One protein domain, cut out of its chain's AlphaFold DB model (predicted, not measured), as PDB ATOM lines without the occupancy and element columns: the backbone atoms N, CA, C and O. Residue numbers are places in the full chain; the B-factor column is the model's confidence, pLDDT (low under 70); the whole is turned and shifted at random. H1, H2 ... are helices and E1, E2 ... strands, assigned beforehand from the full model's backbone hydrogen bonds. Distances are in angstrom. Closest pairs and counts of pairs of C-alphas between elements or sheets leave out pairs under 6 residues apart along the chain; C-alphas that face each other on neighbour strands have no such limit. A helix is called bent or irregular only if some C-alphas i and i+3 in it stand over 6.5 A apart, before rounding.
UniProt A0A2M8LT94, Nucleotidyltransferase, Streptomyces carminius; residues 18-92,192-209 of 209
ATOM      1  N   ARG A  18     -40.372  71.914 162.743       96.38
ATOM      2  CA  ARG A  18     -39.007  71.421 162.885       96.38
ATOM      3  C   ARG A  18     -38.780  71.036 164.339       96.38
ATOM      4  O   ARG A  18     -39.083  71.833 165.223       96.38
ATOM      5  N   GLY A  19     -38.303  69.819 164.559       96.50
ATOM      6  CA  GLY A  19     -38.068  69.251 165.879       96.50
ATOM      7  C   GLY A  19     -36.609  68.878 166.108       96.50
ATOM      8  O   GLY A  19     -35.784  68.850 165.190       96.50
ATOM      9  N   VAL A  20     -36.311  68.564 167.360       98.00
ATOM     10  CA  VAL A  20     -35.037  67.994 167.793       98.00
ATOM     11  C   VAL A  20     -35.370  66.817 168.689       98.00
ATOM     12  O   VAL A  20     -36.247  66.941 169.542       98.00
ATOM     13  N   TYR A  21     -34.704  65.689 168.494       97.31
ATOM     14  CA  TYR A  21     -34.870  64.522 169.353       97.31
ATOM     15  C   TYR A  21     -33.520  63.998 169.825       97.31
ATOM     16  O   TYR A  21     -32.495  64.173 169.165       97.31
ATOM     17  N   VAL A  22     -33.534  63.329 170.973       98.00
ATOM     18  CA  VAL A  22     -32.370  62.641 171.528       98.00
ATOM     19  C   VAL A  22     -32.579  61.149 171.322       98.00
ATOM     20  O   VAL A  22     -33.492  60.559 171.900       98.00
ATOM     21  N   ALA A  23     -31.761  60.531 170.473       97.44
ATOM     22  CA  ALA A  23     -31.754  59.078 170.374       97.44
ATOM     23  C   ALA A  23     -31.119  58.468 171.643       97.44
ATOM     24  O   ALA A  23     -30.130  59.026 172.133       97.44
ATOM     25  N   PRO A  24     -31.637  57.332 172.163       97.19
ATOM     26  CA  PRO A  24     -31.028  56.642 173.297       97.19
ATOM     27  C   PRO A  24     -29.541  56.385 173.060       97.19
ATOM     28  O   PRO A  24     -29.149  55.834 172.026       97.19
ATOM     29  N   THR A  25     -28.711  56.765 174.026       97.38
ATOM     30  CA  THR A  25     -27.252  56.723 173.909       97.38
ATOM     31  C   THR A  25     -26.707  55.331 173.569       97.38
ATOM     32  O   THR A  25     -25.816  55.261 172.719       97.38
ATOM     33  N   PRO A  26     -27.253  54.207 174.086       97.62
ATOM     34  CA  PRO A  26     -26.763  52.878 173.724       97.62
ATOM     35  C   PRO A  26     -26.893  52.534 172.236       97.62
ATOM     36  O   PRO A  26     -26.177  51.660 171.743       97.62
ATOM     37  N   LEU A  27     -27.772  53.212 171.485       97.00
ATOM     38  CA  LEU A  27     -27.877  53.008 170.037       97.00
ATOM     39  C   LEU A  27     -26.616  53.472 169.301       97.00
ATOM     40  O   LEU A  27     -26.275  52.906 168.268       97.00
ATOM     41  N   PHE A  28     -25.872  54.435 169.848       96.25
ATOM     42  CA  PHE A  28     -24.615  54.893 169.258       96.25
ATOM     43  C   PHE A  28     -23.452  53.920 169.471       96.25
ATOM     44  O   PHE A  28     -22.427  54.063 168.805       96.25
ATOM     45  N   TRP A  29     -23.580  52.913 170.337       95.81
ATOM     46  CA  TRP A  29     -22.556  51.872 170.508       95.81
ATOM     47  C   TRP A  29     -22.653  50.762 169.457       95.81
ATOM     48  O   TRP A  29     -21.732  49.963 169.309       95.81
ATOM     49  N   ARG A  30     -23.755  50.721 168.699       95.69
ATOM     50  CA  ARG A  30     -23.975  49.759 167.614       95.69
ATOM     51  C   ARG A  30     -23.221  50.173 166.344       95.69
ATOM     52  O   ARG A  30     -22.808  51.329 166.203       95.69
ATOM     53  N   LEU A  31     -23.036  49.219 165.424       96.81
ATOM     54  CA  LEU A  31     -22.506  49.497 164.081       96.81
ATOM     55  C   LEU A  31     -23.468  50.409 163.311       96.81
ATOM     56  O   LEU A  31     -23.054  51.457 162.819       96.81
ATOM     57  N   ASP A  32     -24.755  50.056 163.310       96.62
ATOM     58  CA  ASP A  32     -25.822  50.899 162.777       96.62
ATOM     59  C   ASP A  32     -26.137  52.024 163.762       96.62
ATOM     60  O   ASP A  32     -26.581  51.786 164.889       96.62
ATOM     61  N   LYS A  33     -25.890  53.263 163.337       95.06
ATOM     62  CA  LYS A  33     -26.207  54.453 164.128       95.06
ATOM     63  C   LYS A  33     -27.697  54.779 164.019       95.06
ATOM     64  O   LYS A  33     -28.307  54.483 162.987       95.06
ATOM     65  N   PRO A  34     -28.297  55.407 165.047       96.62
ATOM     66  CA  PRO A  34     -29.636  55.951 164.896       96.62
ATOM     67  C   PRO A  34     -29.668  56.959 163.736       96.62
ATOM     68  O   PRO A  34     -28.632  57.545 163.395       96.62
ATOM     69  N   PRO A  35     -30.838  57.169 163.112       96.88
ATOM     70  CA  PRO A  35     -30.967  58.158 162.054       96.88
ATOM     71  C   PRO A  35     -30.477  59.526 162.546       96.88
ATOM     72  O   PRO A  35     -30.735  59.924 163.673       96.88
ATOM     73  N   ALA A  36     -29.768  60.270 161.700       97.44
ATOM     74  CA  ALA A  36     -29.328  61.627 162.039       97.44
ATOM     75  C   ALA A  36     -30.479  62.651 161.947       97.44
ATOM     76  O   ALA A  36     -30.379  63.781 162.425       97.44
ATOM     77  N   GLN A  37     -31.567  62.268 161.279       97.75
ATOM     78  CA  GLN A  37     -32.770  63.062 161.064       97.75
ATOM     79  C   GLN A  37     -33.921  62.145 160.639       97.75
ATOM     80  O   GLN A  37     -33.676  61.076 160.078       97.75
ATOM     81  N   VAL A  38     -35.154  62.570 160.883       97.00
ATOM     82  CA  VAL A  38     -36.370  61.839 160.510       97.00
ATOM     83  C   VAL A  38     -37.417  62.795 159.945       97.00
ATOM     84  O   VAL A  38     -37.553  63.922 160.425       97.00
ATOM     85  N   ASP A  39     -38.161  62.336 158.943       95.75
ATOM     86  CA  ASP A  39     -39.381  62.982 158.457       95.75
ATOM     87  C   ASP A  39     -40.608  62.414 159.187       95.75
ATOM     88  O   ASP A  39     -40.631  61.241 159.572       95.75
ATOM     89  N   GLY A  40     -41.654  63.227 159.341       89.44
ATOM     90  CA  GLY A  40     -42.918  62.807 159.946       89.44
ATOM     91  C   GLY A  40     -42.951  62.887 161.482       89.44
ATOM     92  O   GLY A  40     -42.090  63.530 162.089       89.44
ATOM     93  N   PRO A  41     -43.960  62.268 162.134       85.69
ATOM     94  CA  PRO A  41     -44.986  61.380 161.562       85.69
ATOM     95  C   PRO A  41     -46.074  62.070 160.718       85.69
ATOM     96  O   PRO A  41     -46.740  61.390 159.942       85.69
ATOM     97  N   ALA A  42     -46.271  63.387 160.839       89.00
ATOM     98  CA  ALA A  42     -47.229  64.123 160.002       89.00
ATOM     99  C   ALA A  42     -46.543  64.836 158.817       89.00
ATOM    100  O   ALA A  42     -45.339  65.094 158.875       89.00
ATOM    101  N   PRO A  43     -47.289  65.220 157.761       87.44
ATOM    102  CA  PRO A  43     -46.760  66.086 156.710       87.44
ATOM    103  C   PRO A  43     -46.154  67.374 157.282       87.44
ATOM    104  O   PRO A  43     -46.615  67.882 158.307       87.44
ATOM    105  N   GLU A  44     -45.125  67.899 156.613       88.25
ATOM    106  CA  GLU A  44     -44.396  69.111 157.019       88.25
ATOM    107  C   GLU A  44     -43.711  69.025 158.398       88.25
ATOM    108  O   GLU A  44     -43.347  70.051 158.978       88.25
ATOM    109  N   GLN A  45     -43.509  67.811 158.932       94.12
ATOM    110  CA  GLN A  45     -42.698  67.559 160.123       94.12
ATOM    111  C   GLN A  45     -41.341  66.980 159.745       94.12
ATOM    112  O   GLN A  45     -41.236  66.048 158.952       94.12
ATOM    113  N   PHE A  46     -40.303  67.522 160.364       96.69
ATOM    114  CA  PHE A  46     -38.934  67.060 160.213       96.69
ATOM    115  C   PHE A  46     -38.208  67.269 161.532       96.69
ATOM    116  O   PHE A  46     -38.319  68.345 162.118       96.69
ATOM    117  N   SER A  47     -37.413  66.302 161.970       97.50
ATOM    118  CA  SER A  47     -36.623  66.440 163.191       97.50
ATOM    119  C   SER A  47     -35.172  66.038 162.985       97.50
ATOM    120  O   SER A  47     -34.887  65.039 162.328       97.50
ATOM    121  N   TRP A  48     -34.252  66.798 163.576       98.62
ATOM    122  CA  TRP A  48     -32.846  66.409 163.674       98.62
ATOM    123  C   TRP A  48     -32.603  65.620 164.953       98.62
ATOM    124  O   TRP A  48     -33.174  65.926 165.999       98.62
ATOM    125  N   GLU A  49     -31.706  64.647 164.878       98.44
ATOM    126  CA  GLU A  49     -31.076  64.116 166.080       98.44
ATOM    127  C   GLU A  49     -30.189  65.219 166.702       98.44
ATOM    128  O   GLU A  49     -29.621  66.045 165.977       98.44
ATOM    129  N   LEU A  50     -30.106  65.285 168.035       98.56
ATOM    130  CA  LEU A  50     -29.442  66.368 168.768       98.56
ATOM    131  C   LEU A  50     -27.987  66.615 168.340       98.56
ATOM    132  O   LEU A  50     -27.600  67.762 168.119       98.56
ATOM    133  N   GLU A  51     -27.179  65.567 168.203       98.19
ATOM    134  CA  GLU A  51     -25.783  65.683 167.771       98.19
ATOM    135  C   GLU A  51     -25.713  66.225 166.350       98.19
ATOM    136  O   GLU A  51     -24.966  67.169 166.087       98.19
ATOM    137  N   ARG A  52     -26.573  65.726 165.454       98.56
ATOM    138  CA  ARG A  52     -26.646  66.232 164.083       98.56
ATOM    139  C   ARG A  52     -27.015  67.714 164.036       98.56
ATOM    140  O   ARG A  52     -26.454  68.466 163.235       98.56
ATOM    141  N   LEU A  53     -27.954  68.144 164.873       98.69
ATOM    142  CA  LEU A  53     -28.314  69.549 164.994       98.69
ATOM    143  C   LEU A  53     -27.124  70.385 165.476       98.69
ATOM    144  O   LEU A  53     -26.812  71.396 164.846       98.69
ATOM    145  N   CYS A  54     -26.437  69.951 166.535       98.69
ATOM    146  CA  CYS A  54     -25.261  70.637 167.069       98.69
ATOM    147  C   CYS A  54     -24.151  70.761 166.015       98.69
ATOM    148  O   CYS A  54     -23.615  71.850 165.817       98.69
ATOM    149  N   GLU A  55     -23.851  69.691 165.272       98.38
ATOM    150  CA  GLU A  55     -22.877  69.719 164.174       98.38
ATOM    151  C   GLU A  55     -23.218  70.761 163.103       98.38
ATOM    152  O   GLU A  55     -22.347  71.491 162.623       98.38
ATOM    153  N   LEU A  56     -24.482  70.801 162.675       98.50
ATOM    154  CA  LEU A  56     -24.941  71.725 161.641       98.50
ATOM    155  C   LEU A  56     -24.944  73.169 162.150       98.50
ATOM    156  O   LEU A  56     -24.529  74.072 161.420       98.50
ATOM    157  N   ALA A  57     -25.371  73.387 163.393       98.44
ATOM    158  CA  ALA A  57     -25.382  74.695 164.032       98.44
ATOM    159  C   ALA A  57     -23.960  75.252 164.207       98.44
ATOM    160  O   ALA A  57     -23.722  76.404 163.856       98.44
ATOM    161  N   LEU A  58     -22.992  74.426 164.630       98.50
ATOM    162  CA  LEU A  58     -21.574  74.805 164.731       98.50
ATOM    163  C   LEU A  58     -20.959  75.192 163.374       98.50
ATOM    164  O   LEU A  58     -20.033  75.992 163.325       98.50
ATOM    165  N   ARG A  59     -21.484  74.669 162.258       97.75
ATOM    166  CA  ARG A  59     -21.097  75.072 160.889       97.75
ATOM    167  C   ARG A  59     -21.904  76.265 160.356       97.75
ATOM    168  O   ARG A  59     -21.867  76.564 159.160       97.75
ATOM    169  N   ALA A  60     -22.661  76.925 161.228       97.44
ATOM    170  CA  ALA A  60     -23.557  78.029 160.917       97.44
ATOM    171  C   ALA A  60     -24.582  77.713 159.810       97.44
ATOM    172  O   ALA A  60     -24.875  78.558 158.963       97.44
ATOM    173  N   ASN A  61     -25.120  76.486 159.783       96.56
ATOM    174  CA  ASN A  61     -26.148  76.104 158.817       96.56
ATOM    175  C   ASN A  61     -27.398  77.005 158.969       96.56
ATOM    176  O   ASN A  61     -28.001  76.996 160.046       96.56
ATOM    177  N   PRO A  62     -27.835  77.733 157.918       94.25
ATOM    178  CA  PRO A  62     -28.916  78.707 158.047       94.25
ATOM    179  C   PRO A  62     -30.230  78.100 158.528       94.25
ATOM    180  O   PRO A  62     -30.851  78.643 159.432       94.25
ATOM    181  N   THR A  63     -30.627  76.946 157.989       93.88
ATOM    182  CA  THR A  63     -31.889  76.288 158.351       93.88
ATOM    183  C   THR A  63     -31.931  75.927 159.833       93.88
ATOM    184  O   THR A  63     -32.944  76.147 160.496       93.88
ATOM    185  N   VAL A  64     -30.831  75.387 160.364       96.75
ATOM    186  CA  VAL A  64     -30.739  74.999 161.777       96.75
ATOM    187  C   VAL A  64     -30.668  76.226 162.684       96.75
ATOM    188  O   VAL A  64     -31.388  76.284 163.679       96.75
ATOM    189  N   LEU A  65     -29.859  77.230 162.334       97.31
ATOM    190  CA  LEU A  65     -29.762  78.450 163.137       97.31
ATOM    191  C   LEU A  65     -31.084  79.223 163.170       97.31
ATOM    192  O   LEU A  65     -31.501  79.654 164.244       97.31
ATOM    193  N   GLU A  66     -31.773  79.351 162.034       95.75
ATOM    194  CA  GLU A  66     -33.105  79.961 161.971       95.75
ATOM    195  C   GLU A  66     -34.129  79.168 162.793       95.75
ATOM    196  O   GLU A  66     -35.009  79.765 163.406       95.75
ATOM    197  N   CYS A  67     -34.009  77.836 162.848       96.56
ATOM    198  CA  CYS A  67     -34.856  77.004 163.698       96.56
ATOM    199  C   CYS A  67     -34.621  77.272 165.188       96.56
ATOM    200  O   CYS A  67     -35.581  77.498 165.921       96.56
ATOM    201  N   LEU A  68     -33.359  77.301 165.628       97.12
ATOM    202  CA  LEU A  68     -32.985  77.579 167.023       97.12
ATOM    203  C   LEU A  68     -33.382  78.984 167.494       97.12
ATOM    204  O   LEU A  68     -33.567  79.202 168.689       97.12
ATOM    205  N   HIS A  69     -33.493  79.934 166.564       96.75
ATOM    206  CA  HIS A  69     -33.851  81.328 166.839       96.75
ATOM    207  C   HIS A  69     -35.303  81.661 166.471       96.75
ATOM    208  O   HIS A  69     -35.699  82.827 166.507       96.75
ATOM    209  N   SER A  70     -36.115  80.657 166.129       95.25
ATOM    210  CA  SER A  70     -37.546  80.848 165.913       95.25
ATOM    211  C   SER A  70     -38.218  81.308 167.212       95.25
ATOM    212  O   SER A  70     -38.061  80.642 168.236       95.25
ATOM    213  N   PRO A  71     -39.030  82.382 167.192       90.62
ATOM    214  CA  PRO A  71     -39.800  82.791 168.367       90.62
ATOM    215  C   PRO A  71     -40.971  81.838 168.658       90.62
ATOM    216  O   PRO A  71     -41.584  81.903 169.718       90.62
ATOM    217  N   LEU A  72     -41.306  80.960 167.708       94.19
ATOM    218  CA  LEU A  72     -42.412  80.014 167.811       94.19
ATOM    219  C   LEU A  72     -41.886  78.665 168.304       94.19
ATOM    220  O   LEU A  72     -41.346  77.891 167.510       94.19
ATOM    221  N   VAL A  73     -42.055  78.400 169.600       95.75
ATOM    222  CA  VAL A  73     -41.737  77.118 170.246       95.75
ATOM    223  C   VAL A  73     -43.049  76.442 170.643       95.75
ATOM    224  O   VAL A  73     -43.748  76.928 171.527       95.75
ATOM    225  N   GLU A  74     -43.396  75.337 169.978       95.06
ATOM    226  CA  GLU A  74     -44.618  74.570 170.289       95.06
ATOM    227  C   GLU A  74     -44.448  73.725 171.560       95.06
ATOM    228  O   GLU A  74     -45.361  73.627 172.375       95.06
ATOM    229  N   HIS A  75     -43.268  73.127 171.740       96.19
ATOM    230  CA  HIS A  75     -42.936  72.301 172.893       96.19
ATOM    231  C   HIS A  75     -41.428  72.340 173.165       96.19
ATOM    232  O   HIS A  75     -40.628  72.328 172.231       96.19
ATOM    233  N   ALA A  76     -41.054  72.360 174.445       97.62
ATOM    234  CA  ALA A  76     -39.685  72.155 174.903       97.62
ATOM    235  C   ALA A  76     -39.701  71.505 176.293       97.62
ATOM    236  O   ALA A  76     -40.272  72.054 177.248       97.62
ATOM    237  N   ASP A  77     -39.062  70.343 176.397       97.69
ATOM    238  CA  ASP A  77     -38.724  69.707 177.665       97.69
ATOM    239  C   ASP A  77     -37.499  70.394 178.304       97.69
ATOM    240  O   ASP A  77     -37.110  71.500 177.916       97.69
ATOM    241  N   GLU A  78     -36.921  69.790 179.340       97.69
ATOM    242  CA  GLU A  78     -35.753  70.352 180.026       97.69
ATOM    243  C   GLU A  78     -34.537  70.480 179.097       97.69
ATOM    244  O   GLU A  78     -33.951  71.561 179.005       97.69
ATOM    245  N   VAL A  79     -34.235  69.428 178.329       97.94
ATOM    246  CA  VAL A  79     -33.135  69.417 177.353       97.94
ATOM    247  C   VAL A  79     -33.368  70.454 176.255       97.94
ATOM    248  O   VAL A  79     -32.454  71.195 175.890       97.94
ATOM    249  N   GLY A  80     -34.596  70.563 175.746       98.12
ATOM    250  CA  GLY A  80     -34.971  71.557 174.747       98.12
ATOM    251  C   GLY A  80     -34.803  72.992 175.252       98.12
ATOM    252  O   GLY A  80     -34.309  73.848 174.518       98.12
ATOM    253  N   ARG A  81     -35.155  73.271 176.513       98.38
ATOM    254  CA  ARG A  81     -34.939  74.597 177.121       98.38
ATOM    255  C   ARG A  81     -33.458  74.910 177.298       98.38
ATOM    256  O   ARG A  81     -33.052  76.037 177.017       98.38
ATOM    257  N   GLU A  82     -32.656  73.930 177.708       98.25
ATOM    258  CA  GLU A  82     -31.204  74.086 177.806       98.25
ATOM    259  C   GLU A  82     -30.577  74.363 176.428       98.25
ATOM    260  O   GLU A  82     -29.814  75.321 176.282       98.25
ATOM    261  N   LEU A  83     -30.981  73.625 175.387       98.50
ATOM    262  CA  LEU A  83     -30.557  73.865 174.003       98.50
ATOM    263  C   LEU A  83     -30.923  75.281 173.525       98.50
ATOM    264  O   LEU A  83     -30.100  75.972 172.921       98.50
ATOM    265  N   LEU A  84     -32.144  75.744 173.806       98.06
ATOM    266  CA  LEU A  84     -32.584  77.094 173.441       98.06
ATOM    267  C   LEU A  84     -31.809  78.185 174.189       98.06
ATOM    268  O   LEU A  84     -31.560  79.245 173.611       98.06
ATOM    269  N   ALA A  85     -31.416  77.946 175.443       98.06
ATOM    270  CA  ALA A  85     -30.546  78.844 176.205       98.06
ATOM    271  C   ALA A  85     -29.098  78.836 175.677       98.06
ATOM    272  O   ALA A  85     -28.386  79.836 175.780       98.06
ATOM    273  N   LEU A  86     -28.676  77.729 175.061       98.00
ATOM    274  CA  LEU A  86     -27.360  77.555 174.454       98.00
ATOM    275  C   LEU A  86     -27.240  78.179 173.053       98.00
ATOM    276  O   LEU A  86     -26.131  78.299 172.546       98.00
ATOM    277  N   ARG A  87     -28.337  78.628 172.426       97.38
ATOM    278  CA  ARG A  87     -28.360  79.058 171.010       97.38
ATOM    279  C   ARG A  87     -27.278  80.078 170.609       97.38
ATOM    280  O   ARG A  87     -26.785  80.030 169.484       97.38
ATOM    281  N   GLY A  88     -26.878  80.963 171.526       97.75
ATOM    282  CA  GLY A  88     -25.813  81.948 171.294       97.75
ATOM    283  C   GLY A  88     -24.418  81.332 171.138       97.75
ATOM    284  O   GLY A  88     -23.590  81.890 170.427       97.75
ATOM    285  N   ALA A  89     -24.168  80.155 171.722       98.38
ATOM    286  CA  ALA A  89     -22.893  79.439 171.614       98.38
ATOM    287  C   ALA A  89     -22.587  78.977 170.179       98.38
ATOM    288  O   ALA A  89     -21.427  78.784 169.829       98.38
ATOM    289  N   PHE A  90     -23.609  78.829 169.331       98.56
ATOM    290  CA  PHE A  90     -23.433  78.445 167.928       98.56
ATOM    291  C   PHE A  90     -23.109  79.629 167.006       98.56
ATOM    292  O   PHE A  90     -22.725  79.417 165.856       98.56
ATOM    293  N   LEU A  91     -23.294  80.872 167.464       98.38
ATOM    294  CA  LEU A  91     -23.123  82.054 166.624       98.38
ATOM    295  C   LEU A  91     -21.649  82.455 166.545       98.38
ATOM    296  O   LEU A  91     -20.975  82.636 167.555       98.38
ATOM    297  N   SER A  92     -21.152  82.632 165.324       98.31
ATOM    298  CA  SER A  92     -19.777  83.050 165.057       98.31
ATOM    299  C   SER A  92     -19.664  83.740 163.700       98.31
ATOM    300  O   SER A  92     -20.603  83.756 162.895       98.31
ATOM    301  N   PRO A 192     -17.416  79.471 166.954       98.31
ATOM    302  CA  PRO A 192     -18.479  79.163 167.903       98.31
ATOM    303  C   PRO A 192     -17.893  78.544 169.183       98.31
ATOM    304  O   PRO A 192     -16.804  77.963 169.169       98.31
ATOM    305  N   ASP A 193     -18.636  78.609 170.285       98.62
ATOM    306  CA  ASP A 193     -18.246  78.007 171.564       98.62
ATOM    307  C   ASP A 193     -18.496  76.491 171.539       98.62
ATOM    308  O   ASP A 193     -19.457  75.953 172.098       98.62
ATOM    309  N   ARG A 194     -17.610  75.792 170.826       98.44
ATOM    310  CA  ARG A 194     -17.658  74.338 170.669       98.44
ATOM    311  C   ARG A 194     -17.569  73.616 172.009       98.44
ATOM    312  O   ARG A 194     -18.260  72.620 172.182       98.44
ATOM    313  N   ALA A 195     -16.748  74.105 172.938       98.56
ATOM    314  CA  ALA A 195     -16.547  73.457 174.230       98.56
ATOM    315  C   ALA A 195     -17.856  73.398 175.026       98.56
ATOM    316  O   ALA A 195     -18.225  72.338 175.525       98.56
ATOM    317  N   ARG A 196     -18.602  74.508 175.074       98.50
ATOM    318  CA  ARG A 196     -19.896  74.560 175.762       98.50
ATOM    319  C   ARG A 196     -20.966  73.704 175.080       98.50
ATOM    320  O   ARG A 196     -21.793  73.102 175.763       98.50
ATOM    321  N   VAL A 197     -20.944  73.625 173.747       98.69
ATOM    322  CA  VAL A 197     -21.838  72.741 172.977       98.69
ATOM    323  C   VAL A 197     -21.535  71.266 173.227       98.69
ATOM    324  O   VAL A 197     -22.456  70.471 173.410       98.69
ATOM    325  N   GLU A 198     -20.259  70.899 173.261       98.50
ATOM    326  CA  GLU A 198     -19.814  69.527 173.502       98.50
ATOM    327  C   GLU A 198     -20.109  69.081 174.939       98.50
ATOM    328  O   GLU A 198     -20.645  67.995 175.144       98.50
ATOM    329  N   ASP A 199     -19.863  69.944 175.924       98.69
ATOM    330  CA  ASP A 199     -20.206  69.710 177.329       98.69
ATOM    331  C   ASP A 199     -21.720  69.480 177.528       98.69
ATOM    332  O   ASP A 199     -22.130  68.509 178.171       98.69
ATOM    333  N   PHE A 200     -22.565  70.300 176.891       98.69
ATOM    334  CA  PHE A 200     -24.012  70.073 176.842       98.69
ATOM    335  C   PHE A 200     -24.370  68.714 176.225       98.69
ATOM    336  O   PHE A 200     -25.096  67.930 176.840       98.69
ATOM    337  N   LEU A 201     -23.829  68.399 175.043       98.50
ATOM    338  CA  LEU A 201     -24.116  67.135 174.364       98.50
ATOM    339  C   LEU A 201     -23.713  65.930 175.225       98.50
ATOM    340  O   LEU A 201     -24.483  64.981 175.351       98.50
ATOM    341  N   VAL A 202     -22.539  65.970 175.861       98.31
ATOM    342  CA  VAL A 202     -22.055  64.897 176.741       98.31
ATOM    343  C   VAL A 202     -22.964  64.712 177.955       98.31
ATOM    344  O   VAL A 202     -23.279  63.568 178.295       98.31
ATOM    345  N   ARG A 203     -23.418  65.797 178.602       98.19
ATOM    346  CA  ARG A 203     -24.384  65.701 179.710       98.19
ATOM    347  C   ARG A 203     -25.673  65.021 179.273       98.19
ATOM    348  O   ARG A 203     -26.102  64.074 179.929       98.19
ATOM    349  N   VAL A 204     -26.243  65.451 178.146       98.12
ATOM    350  CA  VAL A 204     -27.466  64.849 177.603       98.12
ATOM    351  C   VAL A 204     -27.233  63.373 177.287       98.12
ATOM    352  O   VAL A 204     -27.996  62.527 177.732       98.12
ATOM    353  N   ARG A 205     -26.135  63.013 176.616       97.69
ATOM    354  CA  ARG A 205     -25.834  61.603 176.322       97.69
ATOM    355  C   ARG A 205     -25.739  60.745 177.584       97.69
ATOM    356  O   ARG A 205     -26.227  59.621 177.575       97.69
ATOM    357  N   ARG A 206     -25.168  61.254 178.678       97.50
ATOM    358  CA  ARG A 206     -25.098  60.521 179.956       97.50
ATOM    359  C   ARG A 206     -26.465  60.313 180.609       97.50
ATOM    360  O   ARG A 206     -26.656  59.293 181.257       97.50
ATOM    361  N   ALA A 207     -27.392  61.254 180.440       97.06
ATOM    362  CA  ALA A 207     -28.741  61.158 180.996       97.06
ATOM    363  C   ALA A 207     -29.662  60.190 180.222       97.06
ATOM    364  O   ALA A 207     -30.678  59.766 180.759       97.06
ATOM    365  N   TYR A 208     -29.303  59.835 178.983       94.12
ATOM    366  CA  TYR A 208     -30.088  58.971 178.085       94.12
ATOM    367  C   TYR A 208     -29.403  57.616 177.821       94.12
ATOM    368  O   TYR A 208     -29.570  57.032 176.744       94.12
ATOM    369  N   VAL A 209     -28.582  57.148 178.770       88.81
ATOM    370  CA  VAL A 209     -27.992  55.794 178.770       88.81
ATOM    371  C   VAL A 209     -29.046  54.742 179.090       88.81
ATOM    372  O   VAL A 209     -29.865  54.983 179.998       88.81
TER     373      VAL A 209
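This is residues 18 to 92 and 192 to 209 of the 209 residues of the protein "Nucleotidyltransferase" of Streptomyces carminius (UniProt A0A2M8LT94). Three helices, H2, H4 and H5, stand side by side as a small bundle, their centres making a triangle, with H3 set steeply against H2 and H4. A small sheet of three strands, E1, E3 and E2, meets this bundle mainly at H2, which follows E3 with no residue between them and stands up from the sheet, while short H1 lies far from the middle, near H5. The printed part has 93 residues, with five named helices and three named strands that follow each other along the chain as E1 H1 E2 E3 H2 H3 H4 H5; the sheet's order is E1 E3 E2, mixed. The class is mostly helix, and the whole is compact, with a radius of gyration of the C-alphas of 13.0 A and spans of 36 by 34 by 24 A.

E1, residues 18 to 21, begins with C-alpha 18 at (-39.007, 71.421, 162.885) and is 10.3 A long. H1 is residues 25 to 29, 7.6 A; E2 residues 37 to 39, 7.1 A; E3 residues 45 to 49, 13.5 A. H2, residues 50 to 58, spans 12.2 A from C-alpha 50 at (-29.442, 66.368, 168.768). H3 is residues 62 to 68, 9.9 A. H4, residues 78 to 90, spans 19.1 A and is irregular: C-alphas 85 and 88 are 7.5 A apart. H5, residues 194 to 207, spans 20.1 A and ends with C-alpha 207 at (-28.741, 61.158, 180.996).

E1 and E3 are parallel, with N 19 and O 46 at 2.9 A. E2 and E3 form an antiparallel hairpin, with N 47 and O 38 at 2.8 A. H2 is on the sheet at a height of 9.5 A; E1 comes closest at the C-alphas of Tyr 21 and Leu 50, 5.8 A. H3 and H4 only graze the sheet. The helix packing is part aligned, part crossed, with shallow and steep tilts. H2 touches H5, closest C-alphas Glu 51 and Leu 201 at 7.0 A, at a shallow tilt of 4 degrees, opposite ways. H4 touches H5, Ala 89 and Val 197 at 6.9 A, at a shallow tilt of 15 degrees, opposite ways. H2 touches H3, Ala 57 and Val 64 at 5.8 A, at a steep tilt of 58 degrees. H3 and H4, a helical hairpin, only just touch, with 3 pairs of C-alphas within 8 A; the closest are Leu 68 and Arg 87, 6.3 A. H1 is close to H5 but not clearly touching, Thr 25 and Arg 205 at 5.6 A. In H2, H3 and H5 every O i to N i+4 pair is within hydrogen-bond range; H4 has 6 of 9, and H1 0 of 1 but 2 of 2 O i to N i+3 pairs.

The C-alphas farthest apart, Leu 31 and Pro 71, are 37.8 A apart. Residues 93 to 191 are not printed; C-alphas 92 and 192 are 5.0 A apart across the cut. Of the links printed whole, none is long. The mean pLDDT of the printed part is 96.7, and no printed residue is under 70.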